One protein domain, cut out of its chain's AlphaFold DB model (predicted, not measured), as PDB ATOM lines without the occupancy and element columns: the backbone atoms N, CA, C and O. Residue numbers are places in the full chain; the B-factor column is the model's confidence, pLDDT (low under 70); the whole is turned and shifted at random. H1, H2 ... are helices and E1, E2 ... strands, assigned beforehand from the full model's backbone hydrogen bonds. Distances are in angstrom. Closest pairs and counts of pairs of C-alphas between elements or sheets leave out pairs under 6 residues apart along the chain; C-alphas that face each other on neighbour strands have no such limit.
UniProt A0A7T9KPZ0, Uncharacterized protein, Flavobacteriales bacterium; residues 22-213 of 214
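What this domain is: This is residues 22 to 213 of the 214 residues of an uncharacterized protein of Flavobacteriales bacterium (UniProt A0A7T9KPZ0). Three strongly twisted sheets are stacked face to face along the longest axis: the sheet of E1 and E9 to E12 at one end, E5 to E8 in the middle and E2 to E4 at the other end. H1 covers the far face of the first sheet and H2 that of the last, the short H3 and H4 pack together at that same end of the stack, where both graze the sheet of E2 to E4, and the long link of residues 35 to 48 runs the length of the stack. The printed part has 192 residues, with four named helices and twelve named strands in the order E1, H1 to H4, E2 to E12; the class is mixed, helices and strands. Neighbour strands are antiparallel in the orders E2, E3, E4 and E5, E6, E7, E8, and also in the branched sheet. The whole is compact, with a radius of gyration of the C-alphas of 17.2 A and spans of 46 by 37 by 28 A.

Where its parts are: E1, residues 22 to 24, begins at C-alpha 22 (-24.458, -15.358, 36.429). H1 is residues 27 to 34, H2 49 to 60, 16.5 A long, with C-alpha 49 at (-5.358, 19.906, 29.981), H3 65 to 73 and H4 79 to 82. E2 is residues 83 to 89, E3 94 to 100, E4 105 to 111, E5 128 to 131 and E6 136 to 141. E7, residues 149 to 157, is 25.9 A long and E8, residues 160 to 169, 27.5 A. E9 is residues 172 to 174, E10 182 to 186, E11 189 to 196, and E12 207 to 212, ending at C-alpha 212 (-23.071, -13.160, 27.995).

How they stand to each other: E11 bends by 58 degrees at residue 193; E9 and E10 lie on one side of it and E12 on the other. N 173 and O 195 are 3.1 A apart, N 183 and O 191 3.0 A, N 190 and O 210 2.8 A, and, between E1 and E12, N 23 and O 209 2.9 A. H1 is on this sheet at a height of 8.7 A. The sheet of E5 to E8, a meander of antiparallel neighbours, has N 130 and O 138 3.0 A apart, N 137 and O 154 2.8 A, and N 151 and O 167 2.7 A. The C-alphas of Ile 130 and Phe 183, the closest of E5 and E10, are 6.6 A apart. In E2 to E4, N 84 and O 98 are 2.8 A apart and N 95 and O 110 2.8 A. H2 is on that sheet at a height of 8.4 A, slantwise to the strands. H3 touches H4, closest at the C-alphas of Ala 71 and Pro 79, 4.9 A. Every O i to N i+4 pair is within hydrogen-bond range in H1 and H3, 7 of 8 in H2, and H4 is too short for one.

The domain as a whole: The C-alphas farthest apart, of Ser 50 and Asn 200, are 52.9 A apart. The printed part has no cut. The links H1 to H2 and E4 to E5 are long. The mean pLDDT of the printed part is 89.2; residues 143 to 147, 201 and 203 to 205 are under 70.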
ATOM      1  N   PHE A  22     -25.080 -15.927  35.239       87.56
ATOM      2  CA  PHE A  22     -24.458 -15.358  36.429       87.56
ATOM      3  C   PHE A  22     -24.156 -16.488  37.410       87.56
ATOM      4  O   PHE A  22     -25.072 -17.156  37.885       87.56
ATOM      5  N   THR A  23     -22.878 -16.802  37.611       90.75
ATOM      6  CA  THR A  23     -22.449 -18.021  38.318       90.75
ATOM      7  C   THR A  23     -21.502 -17.669  39.462       90.75
ATOM      8  O   THR A  23     -20.520 -16.975  39.199       90.75
ATOM      9  N   PRO A  24     -21.758 -18.132  40.702       91.44
ATOM     10  CA  PRO A  24     -20.813 -17.975  41.803       91.44
ATOM     11  C   PRO A  24     -19.463 -18.612  41.468       91.44
ATOM     12  O   PRO A  24     -19.417 -19.697  40.886       91.44
ATOM     13  N   ILE A  25     -18.378 -17.956  41.865       93.75
ATOM     14  CA  ILE A  25     -17.008 -18.455  41.706       93.75
ATOM     15  C   ILE A  25     -16.244 -18.351  43.025       93.75
ATOM     16  O   ILE A  25     -16.661 -17.682  43.973       93.75
ATOM     17  N   THR A  26     -15.101 -19.022  43.093       92.88
ATOM     18  CA  THR A  26     -14.212 -18.951  44.255       92.88
ATOM     19  C   THR A  26     -13.341 -17.691  44.234       92.88
ATOM     20  O   THR A  26     -13.059 -17.114  43.183       92.88
ATOM     21  N   ALA A  27     -12.850 -17.283  45.408       91.88
ATOM     22  CA  ALA A  27     -11.875 -16.196  45.515       91.88
ATOM     23  C   ALA A  27     -10.580 -16.509  44.740       91.88
ATOM     24  O   ALA A  27     -10.018 -15.626  44.094       91.88
ATOM     25  N   ASP A  28     -10.128 -17.767  44.766       93.50
ATOM     26  CA  ASP A  28      -8.921 -18.208  44.062       93.50
ATOM     27  C   ASP A  28      -9.070 -18.080  42.541       93.50
ATOM     28  O   ASP A  28      -8.150 -17.605  41.872       93.50
ATOM     29  N   GLU A  29     -10.233 -18.442  41.991       94.94
ATOM     30  CA  GLU A  29     -10.553 -18.228  40.574       94.94
ATOM     31  C   GLU A  29     -10.558 -16.737  40.227       94.94
ATOM     32  O   GLU A  29      -9.908 -16.335  39.264       94.94
ATOM     33  N   PHE A  30     -11.206 -15.903  41.045       95.25
ATOM     34  CA  PHE A  30     -11.235 -14.454  40.835       95.25
ATOM     35  C   PHE A  30      -9.822 -13.853  40.800       95.25
ATOM     36  O   PHE A  30      -9.465 -13.136  39.865       95.25
ATOM     37  N   GLN A  31      -8.979 -14.190  41.780       93.25
ATOM     38  CA  GLN A  31      -7.606 -13.683  41.866       93.25
ATOM     39  C   GLN A  31      -6.702 -14.215  40.751       93.25
ATOM     40  O   GLN A  31      -5.799 -13.512  40.287       93.25
ATOM     41  N   LYS A  32      -6.915 -15.460  40.317       94.81
ATOM     42  CA  LYS A  32      -6.180 -16.051  39.198       94.81
ATOM     43  C   LYS A  32      -6.486 -15.316  37.895       94.81
ATOM     44  O   LYS A  32      -5.544 -14.929  37.203       94.81
ATOM     45  N   GLU A  33      -7.763 -15.103  37.583       94.88
ATOM     46  CA  GLU A  33      -8.178 -14.447  36.336       94.88
ATOM     47  C   GLU A  33      -7.848 -12.949  36.334       94.88
ATOM     48  O   GLU A  33      -7.435 -12.409  35.308       94.88
ATOM     49  N   PHE A  34      -7.892 -12.284  37.496       94.88
ATOM     50  CA  PHE A  34      -7.532 -10.868  37.608       94.88
ATOM     51  C   PHE A  34      -6.118 -10.561  37.085       94.88
ATOM     52  O   PHE A  34      -5.896  -9.521  36.456       94.88
ATOM     53  N   LYS A  35      -5.155 -11.475  37.280       92.56
ATOM     54  CA  LYS A  35      -3.767 -11.308  36.802       92.56
ATOM     55  C   LYS A  35      -3.660 -11.175  35.283       92.56
ATOM     56  O   LYS A  35      -2.732 -10.528  34.808       92.56
ATOM     57  N   ASN A  36      -4.597 -11.762  34.542       92.06
ATOM     58  CA  ASN A  36      -4.621 -11.763  33.080       92.06
ATOM     59  C   ASN A  36      -5.865 -11.057  32.530       92.06
ATOM     60  O   ASN A  36      -6.340 -11.404  31.450       92.06
ATOM     61  N   ASN A  37      -6.391 -10.074  33.267       95.50
ATOM     62  CA  ASN A  37      -7.640  -9.428  32.899       95.50
ATOM     63  C   ASN A  37      -7.613  -8.818  31.480       95.50
ATOM     64  O   ASN A  37      -6.586  -8.428  30.903       95.50
ATOM     65  N   TYR A  38      -8.808  -8.730  30.924       96.81
ATOM     66  CA  TYR A  38      -9.124  -8.218  29.605       96.81
ATOM     67  C   TYR A  38      -9.553  -6.744  29.629       96.81
ATOM     68  O   TYR A  38     -10.145  -6.257  28.665       96.81
ATOM     69  N   ASN A  39      -9.239  -6.006  30.700       96.94
ATOM     70  CA  ASN A  39      -9.510  -4.574  30.746       96.94
ATOM     71  C   ASN A  39      -8.630  -3.841  29.728       96.94
ATOM     72  O   ASN A  39      -7.457  -4.172  29.519       96.94
ATOM     73  N   ALA A  40      -9.194  -2.819  29.101       96.75
ATOM     74  CA  ALA A  40      -8.439  -1.898  28.282       96.75
ATOM     75  C   ALA A  40      -7.525  -1.031  29.159       96.75
ATOM     76  O   ALA A  40      -7.942  -0.582  30.230       96.75
ATOM     77  N   PRO A  41      -6.291  -0.757  28.710       96.06
ATOM     78  CA  PRO A  41      -5.423   0.186  29.394       96.06
ATOM     79  C   PRO A  41      -6.010   1.597  29.305       96.06
ATOM     80  O   PRO A  41      -6.533   2.006  28.265       96.06
ATOM     81  N   PHE A  42      -5.870   2.355  30.387       95.94
ATOM     82  CA  PHE A  42      -6.318   3.738  30.462       95.94
ATOM     83  C   PHE A  42      -5.335   4.608  31.240       95.94
ATOM     84  O   PHE A  42      -4.486   4.118  31.985       95.94
ATOM     85  N   LEU A  43      -5.461   5.917  31.050       95.31
ATOM     86  CA  LEU A  43      -4.688   6.943  31.736       95.31
ATOM     87  C   LEU A  43      -5.629   7.791  32.589       95.31
ATOM     88  O   LEU A  43      -6.634   8.284  32.085       95.31
ATOM     89  N   THR A  44      -5.298   7.993  33.860       93.19
ATOM     90  CA  THR A  44      -6.076   8.839  34.786       93.19
ATOM     91  C   THR A  44      -5.586  10.286  34.832       93.19
ATOM     92  O   THR A  44      -6.208  11.135  35.461       93.19
ATOM     93  N   GLY A  45      -4.478  10.587  34.153       88.00
ATOM     94  CA  GLY A  45      -3.919  11.929  34.038       88.00
ATOM     95  C   GLY A  45      -3.557  12.250  32.594       88.00
ATOM     96  O   GLY A  45      -3.036  11.398  31.872       88.00
ATOM     97  N   ILE A  46      -3.818  13.490  32.187       85.44
ATOM     98  CA  ILE A  46      -3.449  14.027  30.875       85.44
ATOM     99  C   ILE A  46      -2.583  15.264  31.094       85.44
ATOM    100  O   ILE A  46      -2.953  16.154  31.854       85.44
ATOM    101  N   VAL A  47      -1.428  15.308  30.428       80.25
ATOM    102  CA  VAL A  47      -0.464  16.415  30.553       80.25
ATOM    103  C   VAL A  47      -1.000  17.698  29.912       80.25
ATOM    104  O   VAL A  47      -0.852  18.779  30.471       80.25
ATOM    105  N   ASP A  48      -1.641  17.582  28.748       79.38
ATOM    106  CA  ASP A  48      -2.271  18.704  28.049       79.38
ATOM    107  C   ASP A  48      -3.748  18.834  28.448       79.38
ATOM    108  O   ASP A  48      -4.640  18.219  27.856       79.38
ATOM    109  N   THR A  49      -4.007  19.652  29.465       83.75
ATOM    110  CA  THR A  49      -5.358  19.906  29.981       83.75
ATOM    111  C   THR A  49      -6.223  20.738  29.032       83.75
ATOM    112  O   THR A  49      -7.444  20.723  29.161       83.75
ATOM    113  N   SER A  50      -5.647  21.400  28.021       85.38
ATOM    114  CA  SER A  50      -6.420  22.223  27.079       85.38
ATOM    115  C   SER A  50      -7.408  21.401  26.244       85.38
ATOM    116  O   SER A  50      -8.477  21.890  25.871       85.38
ATOM    117  N   LYS A  51      -7.085  20.128  25.982       82.56
ATOM    118  CA  LYS A  51      -7.995  19.183  25.322       82.56
ATOM    119  C   LYS A  51      -9.163  18.799  26.223       82.56
ATOM    120  O   LYS A  51     -10.291  18.719  25.749       82.56
ATOM    121  N   LEU A  52      -8.909  18.628  27.521       92.12
ATOM    122  CA  LEU A  52      -9.966  18.337  28.487       92.12
ATOM    123  C   LEU A  52     -10.979  19.480  28.562       92.12
ATOM    124  O   LEU A  52     -12.175  19.214  28.573       92.12
ATOM    125  N   GLU A  53     -10.534  20.737  28.512       93.69
ATOM    126  CA  GLU A  53     -11.449  21.890  28.524       93.69
ATOM    127  C   GLU A  53     -12.415  21.903  27.333       93.69
ATOM    128  O   GLU A  53     -13.596  22.214  27.488       93.69
ATOM    129  N   LYS A  54     -11.961  21.492  26.144       93.69
ATOM    130  CA  LYS A  54     -12.853  21.359  24.981       93.69
ATOM    131  C   LYS A  54     -13.868  20.235  25.166       93.69
ATOM    132  O   LYS A  54     -15.031  20.414  24.816       93.69
ATOM    133  N   ALA A  55     -13.445  19.103  25.723       95.00
ATOM    134  CA  ALA A  55     -14.346  17.998  26.031       95.00
ATOM    135  C   ALA A  55     -15.401  18.399  27.077       95.00
ATOM    136  O   ALA A  55     -16.587  18.133  26.890       95.00
ATOM    137  N   PHE A  56     -14.999  19.130  28.120       95.88
ATOM    138  CA  PHE A  56     -15.922  19.693  29.101       95.88
ATOM    139  C   PHE A  56     -16.927  20.665  28.474       95.88
ATOM    140  O   PHE A  56     -18.118  20.565  28.758       95.88
ATOM    141  N   ALA A  57     -16.485  21.548  27.575       95.19
ATOM    142  CA  ALA A  57     -17.379  22.459  26.858       95.19
ATOM    143  C   ALA A  57     -18.383  21.725  25.948       95.19
ATOM    144  O   ALA A  57     -19.482  22.223  25.698       95.19
ATOM    145  N   SER A  58     -18.029  20.546  25.428       95.38
ATOM    146  CA  SER A  58     -18.963  19.700  24.678       95.38
ATOM    147  C   SER A  58     -20.000  19.043  25.583       95.38
ATOM    148  O   SER A  58     -21.180  19.049  25.235       95.38
ATOM    149  N   ILE A  59     -19.594  18.556  26.759       96.50
ATOM    150  CA  ILE A  59     -20.524  18.023  27.766       96.50
ATOM    151  C   ILE A  59     -21.484  19.117  28.237       96.50
ATOM    152  O   ILE A  59     -22.685  18.869  28.327       96.50
ATOM    153  N   GLU A  60     -20.990  20.341  28.440       94.94
ATOM    154  CA  GLU A  60     -21.787  21.461  28.948       94.94
ATOM    155  C   GLU A  60     -23.018  21.784  28.096       94.94
ATOM    156  O   GLU A  60     -24.080  22.124  28.616       94.94
ATOM    157  N   LYS A  61     -22.919  21.578  26.781       94.12
ATOM    158  CA  LYS A  61     -24.029  21.781  25.838       94.12
ATOM    159  C   LYS A  61     -25.128  20.728  25.947       94.12
ATOM    160  O   LYS A  61     -26.169  20.879  25.316       94.12
ATOM    161  N   THR A  62     -24.884  19.655  26.691       94.81
ATOM    162  CA  THR A  62     -25.758  18.482  26.754       94.81
ATOM    163  C   THR A  62     -26.364  18.251  28.134       94.81
ATOM    164  O   THR A  62     -27.038  17.240  28.309       94.81
ATOM    165  N   TYR A  63     -26.146  19.158  29.098       94.38
ATOM    166  CA  TYR A  63     -26.770  19.038  30.414       94.38
ATOM    167  C   TYR A  63     -28.295  19.101  30.317       94.38
ATOM    168  O   TYR A  63     -28.864  20.025  29.720       94.38
ATOM    169  N   ASN A  64     -28.949  18.129  30.940       92.56
ATOM    170  CA  ASN A  64     -30.396  18.081  31.073       92.56
ATOM    171  C   ASN A  64     -30.872  18.934  32.265       92.56
ATOM    172  O   ASN A  64     -30.074  19.529  32.990       92.56
ATOM    173  N   ASP A  65     -32.185  19.047  32.437       93.44
ATOM    174  CA  ASP A  65     -32.754  19.937  33.452       93.44
ATOM    175  C   ASP A  65     -32.563  19.419  34.883       93.44
ATOM    176  O   ASP A  65     -32.345  20.228  35.776       93.44
ATOM    177  N   SER A  66     -32.523  18.098  35.084       91.56
ATOM    178  CA  SER A  66     -32.229  17.493  36.389       91.56
ATOM    179  C   SER A  66     -30.782  17.762  36.823       91.56
ATOM    180  O   SER A  66     -30.544  18.180  37.953       91.56
ATOM    181  N   GLU A  67     -29.817  17.653  35.905       93.50
ATOM    182  CA  GLU A  67     -28.410  17.995  36.168       93.50
ATOM    183  C   GLU A  67     -28.247  19.497  36.487       93.50
ATOM    184  O   GLU A  67     -27.434  19.884  37.327       93.50
ATOM    185  N   LYS A  68     -29.034  20.373  35.843       94.38
ATOM    186  CA  LYS A  68     -29.037  21.816  36.148       94.38
ATOM    187  C   LYS A  68     -29.660  22.125  37.502       94.38
ATOM    188  O   LYS A  68     -29.152  22.995  38.207       94.38
ATOM    189  N   GLU A  69     -30.748  21.445  37.841       94.81
ATOM    190  CA  GLU A  69     -31.415  21.566  39.133       94.81
ATOM    191  C   GLU A  69     -30.460  21.161  40.259       94.81
ATOM    192  O   GLU A  69     -30.195  21.976  41.146       94.81
ATOM    193  N   LEU A  70     -29.841  19.978  40.156       94.62
ATOM    194  CA  LEU A  70     -28.853  19.495  41.122       94.62
ATOM    195  C   LEU A  70     -27.704  20.489  41.300       94.62
ATOM    196  O   LEU A  70     -27.333  20.818  42.423       94.62
ATOM    197  N   ALA A  71     -27.178  21.041  40.204       95.06
ATOM    198  CA  ALA A  71     -26.125  22.050  40.276       95.06
ATOM    199  C   ALA A  71     -26.557  23.297  41.065       95.06
ATOM    200  O   ALA A  71     -25.745  23.892  41.773       95.06
ATOM    201  N   GLY A  72     -27.829  23.691  40.959       94.69
ATOM    202  CA  GLY A  72     -28.410  24.759  41.769       94.69
ATOM    203  C   GLY A  72     -28.460  24.411  43.259       94.69
ATOM    204  O   GLY A  72     -28.096  25.247  44.087       94.69
ATOM    205  N   HIS A  73     -28.851  23.178  43.600       94.19
ATOM    206  CA  HIS A  73     -28.860  22.678  44.982       94.19
ATOM    207  C   HIS A  73     -27.458  22.609  45.597       94.19
ATOM    208  O   HIS A  73     -27.271  23.025  46.738       94.19
ATOM    209  N   GLU A  74     -26.468  22.183  44.813       92.69
ATOM    210  CA  GLU A  74     -25.052  22.126  45.199       92.69
ATOM    211  C   GLU A  74     -24.360  23.507  45.185       92.69
ATOM    212  O   GLU A  74     -23.144  23.614  45.343       92.69
ATOM    213  N   LEU A  75     -25.124  24.594  44.998       93.81
ATOM    214  CA  LEU A  75     -24.642  25.984  44.968       93.81
ATOM    215  C   LEU A  75     -23.550  26.234  43.912       93.81
ATOM    216  O   LEU A  75     -22.686  27.107  44.061       93.81
ATOM    217  N   CYS A  76     -23.595  25.486  42.815       93.25
ATOM    218  CA  CYS A  76     -22.663  25.642  41.719       93.25
ATOM    219  C   CYS A  76     -22.997  26.843  40.838       93.25
ATOM    220  O   CYS A  76     -24.150  27.170  40.572       93.25
ATOM    221  N   LYS A  77     -21.953  27.466  40.279       91.31
ATOM    222  CA  LYS A  77     -22.116  28.518  39.261       91.31
ATOM    223  C   LYS A  77     -22.650  27.975  37.934       91.31
ATOM    224  O   LYS A  77     -23.279  28.715  37.185       91.31
ATOM    225  N   SER A  78     -22.357  26.713  37.627       91.88
ATOM    226  CA  SER A  78     -22.875  25.994  36.464       91.88
ATOM    227  C   SER A  78     -22.815  24.477  36.697       91.88
ATOM    228  O   SER A  78     -22.025  24.031  37.540       91.88
ATOM    229  N   PRO A  79     -23.577  23.664  35.934       93.19
ATOM    230  CA  PRO A  79     -23.590  22.203  36.095       93.19
ATOM    231  C   PRO A  79     -22.248  21.539  35.788       93.19
ATOM    232  O   PRO A  79     -21.998  20.409  36.193       93.19
ATOM    233  N   ARG A  80     -21.325  22.281  35.163       94.50
ATOM    234  CA  ARG A  80     -19.927  21.892  34.982       94.50
ATOM    235  C   ARG A  80     -19.266  21.406  36.273       94.50
ATOM    236  O   ARG A  80     -18.402  20.533  36.191       94.50
ATOM    237  N   CYS A  81     -19.652  21.946  37.430       94.56
ATOM    238  CA  CYS A  81     -19.114  21.526  38.727       94.56
ATOM    239  C   CYS A  81     -19.369  20.041  39.039       94.56
ATOM    240  O   CYS A  81     -18.573  19.432  39.744       94.56
ATOM    241  N   LEU A  82     -20.444  19.465  38.488       95.25
ATOM    242  CA  LEU A  82     -20.859  18.084  38.723       95.25
ATOM    243  C   LEU A  82     -20.026  17.102  37.898       95.25
ATOM    244  O   LEU A  82     -20.128  15.895  38.080       95.25
ATOM    245  N   THR A  83     -19.220  17.593  36.950       96.00
ATOM    246  CA  THR A  83     -18.502  16.745  35.999       96.00
ATOM    247  C   THR A  83     -17.023  16.624  36.330       96.00
ATOM    248  O   THR A  83     -16.303  17.618  36.454       96.00
ATOM    249  N   SER A  84     -16.535  15.390  36.383       95.12
ATOM    250  CA  SER A  84     -15.128  15.071  36.620       95.12
ATOM    251  C   SER A  84     -14.563  14.197  35.502       95.12
ATOM    252  O   SER A  84     -15.246  13.331  34.964       95.12
ATOM    253  N   PHE A  85     -13.307  14.442  35.127       95.56
ATOM    254  CA  PHE A  85     -12.566  13.542  34.243       95.56
ATOM    255  C   PHE A  85     -12.101  12.326  35.042       95.56
ATOM    256  O   PHE A  85     -11.596  12.487  36.155       95.56
ATOM    257  N   LYS A  86     -12.225  11.130  34.463       95.25
ATOM    258  CA  LYS A  86     -11.828   9.883  35.128       95.25
ATOM    259  C   LYS A  86     -10.728   9.138  34.412       95.25
ATOM    260  O   LYS A  86      -9.776   8.686  35.047       95.25
ATOM    261  N   ALA A  87     -10.867   8.980  33.102       95.62
ATOM    262  CA  ALA A  87      -9.960   8.144  32.342       95.62
ATOM    263  C   ALA A  87      -9.901   8.551  30.873       95.62
ATOM    264  O   ALA A  87     -10.872   9.016  30.286       95.62
ATOM    265  N   TYR A  88      -8.752   8.306  30.259       96.06
ATOM    266  CA  TYR A  88      -8.570   8.297  28.819       96.06
ATOM    267  C   TYR A  88      -8.242   6.876  28.378       96.06
ATOM    268  O   TYR A  88      -7.295   6.290  28.898       96.06
ATOM    269  N   TYR A  89      -8.994   6.348  27.415       96.12
ATOM    270  CA  TYR A  89      -8.763   5.063  26.766       96.12
ATOM    271  C   TYR A  89      -8.161   5.285  25.368       96.12
ATOM    272  O   TYR A  89      -8.912   5.503  24.408       96.12
ATOM    273  N   PRO A  90      -6.822   5.224  25.205       94.81
ATOM    274  CA  PRO A  90      -6.173   5.605  23.952       94.81
ATOM    275  C   PRO A  90      -6.571   4.724  22.771       94.81
ATOM    276  O   PRO A  90      -6.788   5.230  21.676       94.81
ATOM    277  N   SER A  91      -6.731   3.418  23.006       95.38
ATOM    278  CA  SER A  91      -7.092   2.447  21.967       95.38
ATOM    279  C   SER A  91      -8.457   2.706  21.328       95.38
ATOM    280  O   SER A  91      -8.701   2.230  20.221       95.38
ATOM    281  N   PHE A  92      -9.334   3.453  22.004       95.75
ATOM    282  CA  PHE A  92     -10.671   3.791  21.510       95.75
ATOM    283  C   PHE A  92     -10.840   5.278  21.213       95.75
ATOM    284  O   PHE A  92     -11.915   5.674  20.782       95.75
ATOM    285  N   ASP A  93      -9.800   6.088  21.432       95.81
ATOM    286  CA  ASP A  93      -9.877   7.546  21.341       95.81
ATOM    287  C   ASP A  93     -10.989   8.137  22.230       95.81
ATOM    288  O   ASP A  93     -11.705   9.039  21.815       95.81
ATOM    289  N   LEU A  94     -11.161   7.636  23.460       96.69
ATOM    290  CA  LEU A  94     -12.263   8.051  24.340       96.69
ATOM    291  C   LEU A  94     -11.788   8.621  25.670       96.69
ATOM    292  O   LEU A  94     -11.084   7.955  26.428       96.69
ATOM    293  N   TYR A  95     -12.263   9.816  25.998       96.62
ATOM    294  CA  TYR A  95     -12.307  10.316  27.364       96.62
ATOM    295  C   TYR A  95     -13.589   9.848  28.054       96.62
ATOM    296  O   TYR A  95     -14.677   9.945  27.486       96.62
ATOM    297  N   LEU A  96     -13.439   9.379  29.289       96.50
ATOM    298  CA  LEU A  96     -14.512   9.087  30.226       96.50
ATOM    299  C   LEU A  96     -14.609  10.224  31.241       96.50
ATOM    300  O   LEU A  96     -13.641  10.544  31.944       96.50
ATOM    301  N   PHE A  97     -15.810  10.772  31.340       96.25
ATOM    302  CA  PHE A  97     -16.218  11.704  32.373       96.25
ATOM    303  C   PHE A  97     -17.339  11.088  33.200       96.25
ATOM    304  O   PHE A  97     -18.169  10.353  32.671       96.25
ATOM    305  N   GLU A  98     -17.385  11.437  34.477       95.50
ATOM    306  CA  GLU A  98     -18.549  11.202  35.326       95.50
ATOM    307  C   GLU A  98     -19.265  12.521  35.570       95.50
ATOM    308  O   GLU A  98     -18.614  13.535  35.824       95.50
ATOM    309  N   ILE A  99     -20.589  12.492  35.504       95.00
ATOM    310  CA  ILE A  99     -21.480  13.588  35.868       95.00
ATOM    311  C   ILE A  99     -22.255  13.131  37.099       95.00
ATOM    312  O   ILE A  99     -22.962  12.129  37.030       95.00
ATOM    313  N   LEU A 100     -22.103  13.836  38.218       91.94
ATOM    314  CA  LEU A 100     -22.884  13.577  39.421       91.94
ATOM    315  C   LEU A 100     -24.369  13.848  39.143       91.94
ATOM    316  O   LEU A 100     -24.710  14.887  38.575       91.94
ATOM    317  N   ASP A 101     -25.219  12.918  39.560       87.62
ATOM    318  CA  ASP A 101     -26.676  13.040  39.579       87.62
ATOM    319  C   ASP A 101     -27.187  12.799  41.010       87.62
ATOM    320  O   ASP A 101     -26.404  12.466  41.899       87.62
ATOM    321  N   TYR A 102     -28.489  12.970  41.244       82.50
ATOM    322  CA  TYR A 102     -29.112  12.779  42.555       82.50
ATOM    323  C   TYR A 102     -28.917  11.366  43.093       82.50
ATOM    324  O   TYR A 102     -28.712  11.207  44.289       82.50
ATOM    325  N   HIS A 103     -28.997  10.375  42.201       80.00
ATOM    326  CA  HIS A 103     -29.059   8.966  42.580       80.00
ATOM    327  C   HIS A 103     -27.756   8.206  42.328       80.00
ATOM    328  O   HIS A 103     -27.465   7.242  43.019       80.00
ATOM    329  N   TYR A 104     -27.000   8.596  41.299       84.69
ATOM    330  CA  TYR A 104     -25.773   7.910  40.894       84.69
ATOM    331  C   TYR A 104     -24.922   8.777  39.961       84.69
ATOM    332  O   TYR A 104     -25.409   9.713  39.322       84.69
ATOM    333  N   ALA A 105     -23.641   8.451  39.829       89.94
ATOM    334  CA  ALA A 105     -22.749   9.059  38.857       89.94
ATOM    335  C   ALA A 105     -22.999   8.492  37.451       89.94
ATOM    336  O   ALA A 105     -22.952   7.288  37.200       89.94
ATOM    337  N   LYS A 106     -23.214   9.382  36.487       93.88
ATOM    338  CA  LYS A 106     -23.440   9.042  35.083       93.88
ATOM    339  C   LYS A 106     -22.143   9.087  34.289       93.88
ATOM    340  O   LYS A 106     -21.479  10.122  34.233       93.88
ATOM    341  N   ALA A 107     -21.817   8.002  33.597       95.75
ATOM    342  CA  ALA A 107     -20.708   7.949  32.657       95.75
ATOM    343  C   ALA A 107     -21.058   8.677  31.347       95.75
ATOM    344  O   ALA A 107     -22.140   8.522  30.772       95.75
ATOM    345  N   SER A 108     -20.105   9.463  30.856       96.31
ATOM    346  CA  SER A 108     -20.196  10.252  29.632       96.31
ATOM    347  C   SER A 108     -18.907  10.109  28.827       96.31
ATOM    348  O   SER A 108     -17.808  10.266  29.363       96.31
ATOM    349  N   PHE A 109     -19.039   9.808  27.535       96.94
ATOM    350  CA  PHE A 109     -17.904   9.564  26.648       96.94
ATOM    351  C   PHE A 109     -17.748  10.676  25.616       96.94
ATOM    352  O   PHE A 109     -18.710  11.079  24.958       96.94
ATOM    353  N   VAL A 110     -16.511  11.133  25.434       96.88
ATOM    354  CA  VAL A 110     -16.134  12.156  24.451       96.88
ATOM    355  C   VAL A 110     -14.957  11.639  23.639       96.88
ATOM    356  O   VAL A 110     -14.010  11.101  24.213       96.88
ATOM    357  N   TYR A 111     -14.975  11.819  22.320       96.56
ATOM    358  CA  TYR A 111     -13.819  11.476  21.495       96.56
ATOM    359  C   TYR A 111     -12.643  12.404  21.783       96.56
ATOM    360  O   TYR A 111     -12.778  13.625  21.723       96.56
ATOM    361  N   ALA A 112     -11.472  11.844  22.062       94.38
ATOM    362  CA  ALA A 112     -10.298  12.626  22.428       94.38
ATOM    363  C   ALA A 112      -9.707  13.404  21.239       94.38
ATOM    364  O   ALA A 112      -9.149  14.491  21.431       94.38
ATOM    365  N   SER A 113      -9.857  12.895  20.013       93.31
ATOM    366  CA  SER A 113      -9.385  13.568  18.799       93.31
ATOM    367  C   SER A 113     -10.259  14.750  18.374       93.31
ATOM    368  O   SER A 113      -9.724  15.779  17.955       93.31
ATOM    369  N   THR A 114     -11.585  14.641  18.506       94.12
ATOM    370  CA  THR A 114     -12.537  15.661  18.022       94.12
ATOM    371  C   THR A 114     -13.120  16.527  19.136       94.12
ATOM    372  O   THR A 114     -13.513  17.665  18.886       94.12
ATOM    373  N   ASN A 115     -13.111  16.045  20.380       93.69
ATOM    374  CA  ASN A 115     -13.858  16.589  21.518       93.69
ATOM    375  C   ASN A 115     -15.379  16.575  21.314       93.69
ATOM    376  O   ASN A 115     -16.092  17.320  21.982       93.69
ATOM    377  N   GLU A 116     -15.891  15.754  20.402       94.62
ATOM    378  CA  GLU A 116     -17.327  15.572  20.209       94.62
ATOM    379  C   GLU A 116     -17.869  14.484  21.139       94.62
ATOM    380  O   GLU A 116     -17.180  13.511  21.457       94.62
ATOM    381  N   MET A 117     -19.122  14.646  21.566       95.75
ATOM    382  CA  MET A 117     -19.820  13.652  22.381       95.75
ATOM    383  C   MET A 117     -19.924  12.327  21.622       95.75
ATOM    384  O   MET A 117     -20.545  12.273  20.561       95.75
ATOM    385  N   ALA A 118     -19.384  11.245  22.184       95.44
ATOM    386  CA  ALA A 118     -19.396   9.935  21.533       95.44
ATOM    387  C   ALA A 118     -20.793   9.286  21.529       95.44
ATOM    388  O   ALA A 118     -21.056   8.377  20.749       95.44
ATOM    389  N   SER A 119     -21.708   9.759  22.373       88.50
ATOM    390  CA  SER A 119     -23.082   9.254  22.507       88.50
ATOM    391  C   SER A 119     -24.143  10.360  22.379       88.50
ATOM    392  O   SER A 119     -25.303  10.185  22.765       88.50
ATOM    393  N   GLY A 120     -23.766  11.535  21.859       87.56
ATOM    394  CA  GLY A 120     -24.643  12.707  21.825       87.56
ATOM    395  C   GLY A 120     -25.086  13.132  23.232       87.56
ATOM    396  O   GLY A 120     -24.272  13.564  24.042       87.56
ATOM    397  N   HIS A 121     -26.383  13.009  23.524       88.62
ATOM    398  CA  HIS A 121     -26.958  13.353  24.834       88.62
ATOM    399  C   HIS A 121     -27.066  12.153  25.784       88.62
ATOM    400  O   HIS A 121     -27.416  12.333  26.946       88.62
ATOM    401  N   GLN A 122     -26.794  10.932  25.312       89.25
ATOM    402  CA  GLN A 122     -26.950   9.741  26.144       89.25
ATOM    403  C   GLN A 122     -25.875   9.689  27.232       89.25
ATOM    404  O   GLN A 122     -24.723  10.083  27.017       89.25
ATOM    405  N   ARG A 123     -26.284   9.180  28.392       91.88
ATOM    406  CA  ARG A 123     -25.454   8.879  29.556       91.88
ATOM    407  C   ARG A 123     -25.575   7.399  29.869       91.88
ATOM    408  O   ARG A 123     -26.584   6.796  29.516       91.88
ATOM    409  N   PHE A 124     -24.567   6.858  30.529       93.88
ATOM    410  CA  PHE A 124     -24.502   5.450  30.900       93.88
ATOM    411  C   PHE A 124     -24.322   5.317  32.410       93.88
ATOM    412  O   PHE A 124     -23.917   6.276  33.071       93.88
ATOM    413  N   ARG A 125     -24.585   4.134  32.957       92.25
ATOM    414  CA  ARG A 125     -24.287   3.821  34.361       92.25
ATOM    415  C   ARG A 125     -22.789   4.014  34.642       92.25
ATOM    416  O   ARG A 125     -21.950   3.608  33.826       92.25
ATOM    417  N   GLY A 126     -22.451   4.688  35.742       87.44
ATOM    418  CA  GLY A 126     -21.103   5.220  35.959       87.44
ATOM    419  C   GLY A 126     -20.594   5.301  37.398       87.44
ATOM    420  O   GLY A 126     -19.474   5.772  37.550       87.44
ATOM    421  N   ASP A 127     -21.314   4.821  38.421       84.00
ATOM    422  CA  ASP A 127     -20.784   4.774  39.804       84.00
ATOM    423  C   ASP A 127     -19.507   3.940  39.886       84.00
ATOM    424  O   ASP A 127     -18.563   4.249  40.611       84.00
ATOM    425  N   TYR A 128     -19.489   2.872  39.096       83.00
ATOM    426  CA  TYR A 128     -18.322   2.055  38.826       83.00
ATOM    427  C   TYR A 128     -18.347   1.654  37.365       83.00
ATOM    428  O   TYR A 128     -19.400   1.325  36.825       83.00
ATOM    429  N   GLY A 129     -17.185   1.582  36.728       88.75
ATOM    430  CA  GLY A 129     -17.128   0.923  35.439       88.75
ATOM    431  C   GLY A 129     -15.737   0.735  34.875       88.75
ATOM    432  O   GLY A 129     -14.759   1.355  35.299       88.75
ATOM    433  N   ILE A 130     -15.655  -0.185  33.923       93.38
ATOM    434  CA  ILE A 130     -14.402  -0.586  33.296       93.38
ATOM    435  C   ILE A 130     -14.645  -0.985  31.842       93.38
ATOM    436  O   ILE A 130     -15.667  -1.579  31.495       93.38
ATOM    437  N   MET A 131     -13.696  -0.660  30.967       95.88
ATOM    438  CA  MET A 131     -13.782  -1.000  29.547       95.88
ATOM    439  C   MET A 131     -12.961  -2.246  29.221       95.88
ATOM    440  O   MET A 131     -11.857  -2.407  29.739       95.88
ATOM    441  N   SER A 132     -13.469  -3.106  28.344       96.50
ATOM    442  CA  SER A 132     -12.753  -4.256  27.794       96.50
ATOM    443  C   SER A 132     -11.810  -3.832  26.665       96.50
ATOM    444  O   SER A 132     -11.998  -2.781  26.049       96.50
ATOM    445  N   LYS A 133     -10.826  -4.673  26.324       96.44
ATOM    446  CA  LYS A 133      -9.936  -4.460  25.161       96.44
ATOM    447  C   LYS A 133     -10.662  -4.438  23.807       96.44
ATOM    448  O   LYS A 133     -10.071  -3.962  22.841       96.44
ATOM    449  N   ASP A 134     -11.927  -4.852  23.757       94.94
ATOM    450  CA  ASP A 134     -12.777  -4.798  22.557       94.94
ATOM    451  C   ASP A 134     -13.754  -3.610  22.564       94.94
ATOM    452  O   ASP A 134     -14.596  -3.494  21.673       94.94
ATOM    453  N   GLY A 135     -13.658  -2.722  23.557       94.38
ATOM    454  CA  GLY A 135     -14.491  -1.524  23.641       94.38
ATOM    455  C   GLY A 135     -15.858  -1.777  24.270       94.38
ATOM    456  O   GLY A 135     -16.800  -1.033  24.016       94.38
ATOM    457  N   LEU A 136     -16.000  -2.821  25.089       94.81
ATOM    458  CA  LEU A 136     -17.216  -3.030  25.874       94.81
ATOM    459  C   LEU A 136     -17.058  -2.346  27.231       94.81
ATOM    460  O   LEU A 136     -16.193  -2.718  28.017       94.81
ATOM    461  N   TRP A 137     -17.858  -1.322  27.494       94.81
ATOM    462  CA  TRP A 137     -17.959  -0.693  28.808       94.81
ATOM    463  C   TRP A 137     -18.933  -1.490  29.658       94.81
ATOM    464  O   TRP A 137     -20.043  -1.739  29.201       94.81
ATOM    465  N   VAL A 138     -18.539  -1.862  30.872       93.38
ATOM    466  CA  VAL A 138     -19.489  -2.266  31.909       93.38
ATOM    467  C   VAL A 138     -19.585  -1.143  32.930       93.38
ATOM    468  O   VAL A 138     -18.562  -0.740  33.480       93.38
ATOM    469  N   GLY A 139     -20.794  -0.635  33.144       91.75
ATOM    470  CA  GLY A 139     -21.117   0.430  34.085       91.75
ATOM    471  C   GLY A 139     -22.117  -0.041  35.131       91.75
ATOM    472  O   GLY A 139     -23.011  -0.824  34.812       91.75
ATOM    473  N   LEU A 140     -21.964   0.426  36.365       88.56
ATOM    474  CA  LEU A 140     -22.844   0.118  37.485       88.56
ATOM    475  C   LEU A 140     -23.588   1.361  37.968       88.56
ATOM    476  O   LEU A 140     -23.071   2.475  37.887       88.56
ATOM    477  N   GLU A 141     -24.794   1.141  38.470       86.31
ATOM    478  CA  GLU A 141     -25.618   2.114  39.186       86.31
ATOM    479  C   GLU A 141     -25.981   1.513  40.549       86.31
ATOM    480  O   GLU A 141     -26.380   0.345  40.619       86.31
ATOM    481  N   ARG A 142     -25.817   2.299  41.617       75.12
ATOM    482  CA  ARG A 142     -26.268   1.997  42.980       75.12
ATOM    483  C   ARG A 142     -27.330   3.032  43.352       75.12
ATOM    484  O   ARG A 142     -27.005   4.190  43.556       75.12
ATOM    485  N   GLY A 143     -28.598   2.633  43.400       65.00
ATOM    486  CA  GLY A 143     -29.689   3.552  43.745       65.00
ATOM    487  C   GLY A 143     -29.718   3.938  45.232       65.00
ATOM    488  O   GLY A 143     -29.260   3.184  46.088       65.00
ATOM    489  N   ASP A 144     -30.346   5.075  45.542       57.91
ATOM    490  CA  ASP A 144     -30.337   5.726  46.869       57.91
ATOM    491  C   ASP A 144     -30.916   4.927  48.050       57.91
ATOM    492  O   ASP A 144     -30.634   5.244  49.206       57.91
ATOM    493  N   CYS A 145     -31.750   3.914  47.799       49.00
ATOM    494  CA  CYS A 145     -32.486   3.208  48.862       49.00
ATOM    495  C   CYS A 145     -32.356   1.683  48.805       49.00
ATOM    496  O   CYS A 145     -32.622   1.001  49.792       49.00
ATOM    497  N   ASP A 146     -31.941   1.165  47.659       53.12
ATOM    498  CA  ASP A 146     -31.950  -0.243  47.309       53.12
ATOM    499  C   ASP A 146     -30.590  -0.505  46.656       53.12
ATOM    500  O   ASP A 146     -30.409  -0.296  45.457       53.12
ATOM    501  N   ASN A 147     -29.601  -0.846  47.492       58.28
ATOM    502  CA  ASN A 147     -28.203  -1.094  47.116       58.28
ATOM    503  C   ASN A 147     -28.085  -2.371  46.272       58.28
ATOM    504  O   ASN A 147     -27.561  -3.397  46.704       58.28
ATOM    505  N   TYR A 148     -28.655  -2.328  45.080       73.38
ATOM    506  CA  TYR A 148     -28.747  -3.442  44.164       73.38
ATOM    507  C   TYR A 148     -27.904  -3.145  42.945       73.38
ATOM    508  O   TYR A 148     -27.946  -2.062  42.369       73.38
ATOM    509  N   LEU A 149     -27.128  -4.142  42.562       79.56
ATOM    510  CA  LEU A 149     -26.221  -4.096  41.448       79.56
ATOM    511  C   LEU A 149     -27.031  -4.003  40.160       79.56
ATOM    512  O   LEU A 149     -27.685  -4.960  39.741       79.56
ATOM    513  N   GLN A 150     -26.938  -2.853  39.510       85.94
ATOM    514  CA  GLN A 150     -27.519  -2.636  38.202       85.94
ATOM    515  C   GLN A 150     -26.395  -2.478  37.177       85.94
ATOM    516  O   GLN A 150     -25.646  -1.510  37.211       85.94
ATOM    517  N   ILE A 151     -26.256  -3.441  36.272       86.69
ATOM    518  CA  ILE A 151     -25.183  -3.525  35.278       86.69
ATOM    519  C   ILE A 151     -25.690  -3.029  33.928       86.69
ATOM    520  O   ILE A 151     -26.716  -3.491  33.440       86.69
ATOM    521  N   GLU A 152     -24.959  -2.133  33.284       89.62
ATOM    522  CA  GLU A 152     -25.142  -1.772  31.880       89.62
ATOM    523  C   GLU A 152     -23.889  -2.144  31.081       89.62
ATOM    524  O   GLU A 152     -22.772  -1.855  31.508       89.62
ATOM    525  N   ILE A 153     -24.069  -2.777  29.919       89.19
ATOM    526  CA  ILE A 153     -22.994  -3.057  28.962       89.19
ATOM    527  C   ILE A 153     -23.193  -2.198  27.719       89.19
ATOM    528  O   ILE A 153     -24.194  -2.348  27.017       89.19
ATOM    529  N   CYS A 154     -22.207  -1.363  27.400       90.38
ATOM    530  CA  CYS A 154     -22.200  -0.507  26.215       90.38
ATOM    531  C   CYS A 154     -21.089  -0.916  25.252       90.38
ATOM    532  O   CYS A 154     -20.023  -1.353  25.679       90.38
ATOM    533  N   LYS A 155     -21.294  -0.712  23.950       92.81
ATOM    534  CA  LYS A 155     -20.240  -0.857  22.939       92.81
ATOM    535  C   LYS A 155     -19.725   0.497  22.519       92.81
ATOM    536  O   LYS A 155     -20.518   1.358  22.153       92.81
ATOM    537  N   SER A 156     -18.409   0.644  22.492       91.19
ATOM    538  CA  SER A 156     -17.721   1.755  21.864       91.19
ATOM    539  C   SER A 156     -17.203   1.379  20.478       91.19
ATOM    540  O   SER A 156     -16.832   0.243  20.178       91.19
ATOM    541  N   SER A 157     -17.209   2.360  19.588       90.25
ATOM    542  CA  SER A 157     -16.586   2.291  18.272       90.25
ATOM    543  C   SER A 157     -16.284   3.707  17.796       90.25
ATOM    544  O   SER A 157     -16.701   4.668  18.427       90.25
ATOM    545  N   LYS A 158     -15.670   3.845  16.619       87.81
ATOM    546  CA  LYS A 158     -15.503   5.145  15.945       87.81
ATOM    547  C   LYS A 158     -16.816   5.875  15.610       87.81
ATOM    548  O   LYS A 158     -16.780   7.043  15.248       87.81
ATOM    549  N   ASN A 159     -17.952   5.170  15.628       87.50
ATOM    550  CA  ASN A 159     -19.257   5.728  15.268       87.50
ATOM    551  C   ASN A 159     -20.063   6.177  16.491       87.50
ATOM    552  O   ASN A 159     -21.030   6.914  16.343       87.50
ATOM    553  N   GLY A 160     -19.691   5.715  17.682       92.38
ATOM    554  CA  GLY A 160     -20.295   6.155  18.927       92.38
ATOM    555  C   GLY A 160     -20.152   5.142  20.048       92.38
ATOM    556  O   GLY A 160     -19.562   4.071  19.872       92.38
ATOM    557  N   VAL A 161     -20.752   5.494  21.181       94.38
ATOM    558  CA  VAL A 161     -21.025   4.584  22.294       94.38
ATOM    559  C   VAL A 161     -22.533   4.397  22.416       94.38
ATOM    560  O   VAL A 161     -23.271   5.380  22.380       94.38
ATOM    561  N   TRP A 162     -22.994   3.154  22.550       93.75
ATOM    562  CA  TRP A 162     -24.410   2.830  22.757       93.75
ATOM    563  C   TRP A 162     -24.584   1.643  23.700       93.75
ATOM    564  O   TRP A 162     -23.745   0.739  23.740       93.75
ATOM    565  N   SER A 163     -25.696   1.641  24.431       91.88
ATOM    566  CA  SER A 163     -26.090   0.544  25.315       91.88
ATOM    567  C   SER A 163     -26.454  -0.707  24.510       91.88
ATOM    568  O   SER A 163     -27.067  -0.616  23.442       91.88
ATOM    569  N   ILE A 164     -26.051  -1.877  25.002       89.44
ATOM    570  CA  ILE A 164     -26.362  -3.189  24.419       89.44
ATOM    571  C   ILE A 164     -27.291  -3.965  25.349       89.44
ATOM    572  O   ILE A 164     -28.289  -4.526  24.900       89.44
ATOM    573  N   PHE A 165     -26.944  -4.010  26.637       85.81
ATOM    574  CA  PHE A 165     -27.658  -4.784  27.640       85.81
ATOM    575  C   PHE A 165     -27.736  -4.036  28.964       85.81
ATOM    576  O   PHE A 165     -26.782  -3.369  29.359       85.81
ATOM    577  N   THR A 166     -28.831  -4.250  29.683       87.31
ATOM    578  CA  THR A 166     -29.018  -3.820  31.069       87.31
ATOM    579  C   THR A 166     -29.499  -5.006  31.900       87.31
ATOM    580  O   THR A 166     -30.362  -5.768  31.457       87.31
ATOM    581  N   PHE A 167     -28.943  -5.168  33.096       84.56
ATOM    582  CA  PHE A 167     -29.279  -6.229  34.042       84.56
ATOM    583  C   PHE A 167     -29.402  -5.643  35.435       84.56
ATOM    584  O   PHE A 167     -28.524  -4.895  35.849       84.56
ATOM    585  N   ASP A 168     -30.427  -6.043  36.175       83.50
ATOM    586  CA  ASP A 168     -30.666  -5.539  37.524       83.50
ATOM    587  C   ASP A 168     -30.763  -6.724  38.498       83.50
ATOM    588  O   ASP A 168     -31.465  -7.707  38.231       83.50
ATOM    589  N   PHE A 169     -30.023  -6.656  39.610       79.19
ATOM    590  CA  PHE A 169     -29.932  -7.717  40.616       79.19
ATOM    591  C   PHE A 169     -30.406  -7.238  41.988       79.19
ATOM    592  O   PHE A 169     -29.654  -6.624  42.734       79.19
ATOM    593  N   ASN A 170     -31.618  -7.628  42.377       74.25
ATOM    594  CA  ASN A 170     -32.305  -7.136  43.583       74.25
ATOM    595  C   ASN A 170     -31.779  -7.671  44.934       74.25
ATOM    596  O   ASN A 170     -32.482  -7.581  45.932       74.25
ATOM    597  N   SER A 171     -30.620  -8.328  44.989       72.50
ATOM    598  CA  SER A 171     -30.106  -8.927  46.238       72.50
ATOM    599  C   SER A 171     -28.583  -8.937  46.344       72.50
ATOM    600  O   SER A 171     -28.022  -9.601  47.216       72.50
ATOM    601  N   ILE A 172     -27.907  -8.259  45.420       78.50
ATOM    602  CA  ILE A 172     -26.457  -8.308  45.268       78.50
ATOM    603  C   ILE A 172     -25.974  -6.877  45.144       78.50
ATOM    604  O   ILE A 172     -26.485  -6.159  44.297       78.50
ATOM    605  N   ASP A 173     -24.983  -6.490  45.937       81.50
ATOM    606  CA  ASP A 173     -24.288  -5.208  45.800       81.50
ATOM    607  C   ASP A 173     -22.822  -5.438  45.412       81.50
ATOM    608  O   ASP A 173     -22.290  -6.535  45.606       81.50
ATOM    609  N   ILE A 174     -22.137  -4.425  44.883       85.19
ATOM    610  CA  ILE A 174     -20.690  -4.492  44.649       85.19
ATOM    611  C   ILE A 174     -19.918  -4.433  45.976       85.19
ATOM    612  O   ILE A 174     -20.259  -3.699  46.903       85.19
ATOM    613  N   ASN A 175     -18.838  -5.207  46.087       86.19
ATOM    614  CA  ASN A 175     -17.966  -5.145  47.255       86.19
ATOM    615  C   ASN A 175     -16.887  -4.068  47.088       86.19
ATOM    616  O   ASN A 175     -15.777  -4.352  46.645       86.19
ATOM    617  N   GLU A 176     -17.201  -2.840  47.498       79.75
ATOM    618  CA  GLU A 176     -16.293  -1.685  47.397       79.75
ATOM    619  C   GLU A 176     -15.006  -1.810  48.233       79.75
ATOM    620  O   GLU A 176     -14.031  -1.105  47.983       79.75
ATOM    621  N   GLU A 177     -14.962  -2.726  49.208       84.06
ATOM    622  CA  GLU A 177     -13.750  -2.990  49.997       84.06
ATOM    623  C   GLU A 177     -12.681  -3.729  49.175       84.06
ATOM    624  O   GLU A 177     -11.497  -3.719  49.521       84.06
ATOM    625  N   ILE A 178     -13.078  -4.364  48.067       85.12
ATOM    626  CA  ILE A 178     -12.170  -5.071  47.169       85.12
ATOM    627  C   ILE A 178     -11.704  -4.117  46.073       85.12
ATOM    628  O   ILE A 178     -12.448  -3.708  45.182       85.12
ATOM    629  N   LYS A 179     -10.406  -3.811  46.090       82.81
ATOM    630  CA  LYS A 179      -9.765  -3.063  45.007       82.81
ATOM    631  C   LYS A 179      -9.935  -3.820  43.683       82.81
ATOM    632  O   LYS A 179      -9.528  -4.975  43.581       82.81
ATOM    633  N   ASN A 180     -10.455  -3.139  42.660       87.25
ATOM    634  CA  ASN A 180     -10.844  -3.734  41.373       87.25
ATOM    635  C   ASN A 180     -11.915  -4.826  41.526       87.25
ATOM    636  O   ASN A 180     -11.782  -5.924  40.987       87.25
ATOM    637  N   ALA A 181     -12.986  -4.513  42.255       90.75
ATOM    638  CA  ALA A 181     -14.140  -5.390  42.424       90.75
ATOM    639  C   ALA A 181     -14.813  -5.799  41.104       90.75
ATOM    640  O   ALA A 181     -15.599  -6.734  41.107       90.75
ATOM    641  N   ILE A 182     -14.504  -5.158  39.977       93.06
ATOM    642  CA  ILE A 182     -15.004  -5.536  38.658       93.06
ATOM    643  C   ILE A 182     -13.875  -5.545  37.629       93.06
ATOM    644  O   ILE A 182     -13.037  -4.640  37.593       93.06
ATOM    645  N   PHE A 183     -13.846  -6.568  36.778       95.25
ATOM    646  CA  PHE A 183     -12.953  -6.620  35.625       95.25
ATOM    647  C   PHE A 183     -13.487  -7.545  34.531       95.25
ATOM    648  O   PHE A 183     -14.201  -8.511  34.789       95.25
ATOM    649  N   TRP A 184     -13.094  -7.272  33.294       96.81
ATOM    650  CA  TRP A 184     -13.302  -8.165  32.163       96.81
ATOM    651  C   TRP A 184     -12.319  -9.329  32.246       96.81
ATOM    652  O   TRP A 184     -11.112  -9.104  32.307       96.81
ATOM    653  N   ALA A 185     -12.804 -10.567  32.245       95.75
ATOM    654  CA  ALA A 185     -11.954 -11.756  32.150       95.75
ATOM    655  C   ALA A 185     -11.638 -12.089  30.681       95.75
ATOM    656  O   ALA A 185     -10.519 -12.464  30.346       95.75
ATOM    657  N   ASP A 186     -12.612 -11.877  29.796       94.50
ATOM    658  CA  ASP A 186     -12.480 -12.001  28.345       94.50
ATOM    659  C   ASP A 186     -13.512 -11.096  27.642       94.50
ATOM    660  O   ASP A 186     -14.110 -10.222  28.270       94.50
ATOM    661  N   LYS A 187     -13.719 -11.281  26.333       91.69
ATOM    662  CA  LYS A 187     -14.653 -10.485  25.518       91.69
ATOM    663  C   LYS A 187     -16.128 -10.579  25.939       91.69
ATOM    664  O   LYS A 187     -16.897  -9.674  25.640       91.69
ATOM    665  N   ASN A 188     -16.513 -11.654  26.620       92.00
ATOM    666  CA  ASN A 188     -17.900 -12.014  26.918       92.00
ATOM    667  C   ASN A 188     -18.123 -12.278  28.414       92.00
ATOM    668  O   ASN A 188     -19.216 -12.678  28.814       92.00
ATOM    669  N   THR A 189     -17.092 -12.098  29.241       94.75
ATOM    670  CA  THR A 189     -17.114 -12.469  30.652       94.75
ATOM    671  C   THR A 189     -16.609 -11.329  31.525       94.75
ATOM    672  O   THR A 189     -15.478 -10.866  31.370       94.75
ATOM    673  N   ILE A 190     -17.423 -10.934  32.500       94.56
ATOM    674  CA  ILE A 190     -17.088  -9.979  33.557       94.56
ATOM    675  C   ILE A 190     -17.032 -10.742  34.873       94.56
ATOM    676  O   ILE A 190     -17.917 -11.542  35.175       94.56
ATOM    677  N   TYR A 191     -15.989 -10.517  35.657       95.25
ATOM    678  CA  TYR A 191     -15.900 -11.007  37.025       95.25
ATOM    679  C   TYR A 191     -16.220  -9.857  37.963       95.25
ATOM    680  O   TYR A 191     -15.717  -8.745  37.783       95.25
ATOM    681  N   ILE A 192     -17.061 -10.132  38.955       92.94
ATOM    682  CA  ILE A 192     -17.487  -9.144  39.936       92.94
ATOM    683  C   ILE A 192     -17.371  -9.696  41.350       92.94
ATOM    684  O   ILE A 192     -17.755 -10.833  41.620       92.94
ATOM    685  N   ALA A 193     -16.819  -8.885  42.241       92.19
ATOM    686  CA  ALA A 193     -16.799  -9.106  43.667       92.19
ATOM    687  C   ALA A 193     -17.969  -8.354  44.305       92.19
ATOM    688  O   ALA A 193     -18.166  -7.164  44.057       92.19
ATOM    689  N   THR A 194     -18.751  -9.047  45.117       88.50
ATOM    690  CA  THR A 194     -20.068  -8.608  45.576       88.50
ATOM    691  C   THR A 194     -20.244  -8.790  47.078       88.50
ATOM    692  O   THR A 194     -19.477  -9.497  47.732       88.50
ATOM    693  N   LYS A 195     -21.287  -8.171  47.625       84.12
ATOM    694  CA  LYS A 195     -21.859  -8.466  48.937       84.12
ATOM    695  C   LYS A 195     -23.273  -9.000  48.701       84.12
ATOM    696  O   LYS A 195     -24.170  -8.248  48.336       84.12
ATOM    697  N   GLU A 196     -23.447 -10.311  48.840       77.44
ATOM    698  CA  GLU A 196     -24.762 -10.964  48.831       77.44
ATOM    699  C   GLU A 196     -25.138 -11.319  50.272       77.44
ATOM    700  O   GLU A 196     -24.341 -11.952  50.968       77.44
ATOM    701  N   TYR A 197     -26.339 -10.942  50.707       70.50
ATOM    702  CA  TYR A 197     -26.832 -11.181  52.066       70.50
ATOM    703  C   TYR A 197     -27.904 -12.278  52.079       70.50
ATOM    704  O   TYR A 197     -28.777 -12.321  51.211       70.50
ATOM    705  N   ASP A 198     -27.854 -13.178  53.066       71.19
ATOM    706  CA  ASP A 198     -28.963 -14.090  53.349       71.19
ATOM    707  C   ASP A 198     -30.098 -13.386  54.107       71.19
ATOM    708  O   ASP A 198     -30.017 -12.220  54.479       71.19
ATOM    709  N   LYS A 199     -31.173 -14.129  54.390       71.19
ATOM    710  CA  LYS A 199     -32.326 -13.629  55.160       71.19
ATOM    711  C   LYS A 199     -32.001 -13.238  56.613       71.19
ATOM    712  O   LYS A 199     -32.892 -12.761  57.305       71.19
ATOM    713  N   ASN A 200     -30.783 -13.501  57.082       74.44
ATOM    714  CA  ASN A 200     -30.275 -13.160  58.409       74.44
ATOM    715  C   ASN A 200     -29.093 -12.171  58.321       74.44
ATOM    716  O   ASN A 200     -28.285 -12.117  59.249       74.44
ATOM    717  N   ASP A 201     -28.952 -11.452  57.200       68.19
ATOM    718  CA  ASP A 201     -27.872 -10.499  56.915       68.19
ATOM    719  C   ASP A 201     -26.455 -11.099  56.957       68.19
ATOM    720  O   ASP A 201     -25.452 -10.398  57.123       68.19
ATOM    721  N   LYS A 202     -26.328 -12.415  56.777       70.75
ATOM    722  CA  LYS A 202     -25.034 -13.085  56.657       70.75
ATOM    723  C   LYS A 202     -24.566 -13.063  55.208       70.75
ATOM    724  O   LYS A 202     -25.310 -13.428  54.304       70.75
ATOM    725  N   VAL A 203     -23.296 -12.723  54.995       68.88
ATOM    726  CA  VAL A 203     -22.681 -12.758  53.661       68.88
ATOM    727  C   VAL A 203     -22.650 -14.192  53.113       68.88
ATOM    728  O   VAL A 203     -22.091 -15.086  53.756       68.88
ATOM    729  N   LEU A 204     -23.247 -14.403  51.936       68.00
ATOM    730  CA  LEU A 204     -23.389 -15.706  51.273       68.00
ATOM    731  C   LEU A 204     -22.287 -15.971  50.250       68.00
ATOM    732  O   LEU A 204     -21.550 -16.950  50.372       68.00
ATOM    733  N   SER A 205     -22.166 -15.085  49.266       65.50
ATOM    734  CA  SER A 205     -21.233 -15.218  48.149       65.50
ATOM    735  C   SER A 205     -20.557 -13.883  47.873       65.50
ATOM    736  O   SER A 205     -21.188 -12.825  47.904       65.50
ATOM    737  N   LEU A 206     -19.255 -13.938  47.594       82.50
ATOM    738  CA  LEU A 206     -18.430 -12.745  47.404       82.50
ATOM    739  C   LEU A 206     -17.998 -12.518  45.959       82.50
ATOM    740  O   LEU A 206     -17.477 -11.448  45.674       82.50
ATOM    741  N   TYR A 207     -18.145 -13.500  45.066       92.12
ATOM    742  CA  TYR A 207     -17.592 -13.422  43.716       92.12
ATOM    743  C   TYR A 207     -18.476 -14.144  42.704       92.12
ATOM    744  O   TYR A 207     -18.919 -15.269  42.946       92.12
ATOM    745  N   TYR A 208     -18.662 -13.527  41.541       92.31
ATOM    746  CA  TYR A 208     -19.431 -14.080  40.432       92.31
ATOM    747  C   TYR A 208     -18.733 -13.880  39.092       92.31
ATOM    748  O   TYR A 208     -18.038 -12.889  38.866       92.31
ATOM    749  N   ALA A 209     -18.997 -14.807  38.175       93.88
ATOM    750  CA  ALA A 209     -18.754 -14.654  36.751       93.88
ATOM    751  C   ALA A 209     -20.078 -14.354  36.034       93.88
ATOM    752  O   ALA A 209     -21.010 -15.164  36.051       93.88
ATOM    753  N   PHE A 210     -20.135 -13.203  35.372       91.62
ATOM    754  CA  PHE A 210     -21.193 -12.797  34.460       91.62
ATOM    755  C   PHE A 210     -20.735 -13.077  33.025       91.62
ATOM    756  O   PHE A 210     -19.838 -12.404  32.524       91.62
ATOM    757  N   LYS A 211     -21.319 -14.080  32.368       92.06
ATOM    758  CA  LYS A 211     -21.026 -14.420  30.965       92.06
ATOM    759  C   LYS A 211     -22.214 -14.078  30.096       92.06
ATOM    760  O   LYS A 211     -23.325 -14.389  30.499       92.06
ATOM    761  N   PHE A 212     -21.999 -13.520  28.917       86.81
ATOM    762  CA  PHE A 212     -23.071 -13.160  27.995       86.81
ATOM    763  C   PHE A 212     -22.688 -13.430  26.542       86.81
ATOM    764  O   PHE A 212     -21.511 -13.476  26.189       86.81
ATOM    765  N   ASP A 213     -23.698 -13.610  25.699       81.88
ATOM    766  CA  ASP A 213     -23.525 -13.797  24.261       81.88
ATOM    767  C   ASP A 213     -23.888 -12.500  23.528       81.88
ATOM    768  O   ASP A 213     -24.987 -11.966  23.701       81.88
TER     769      ASP A 213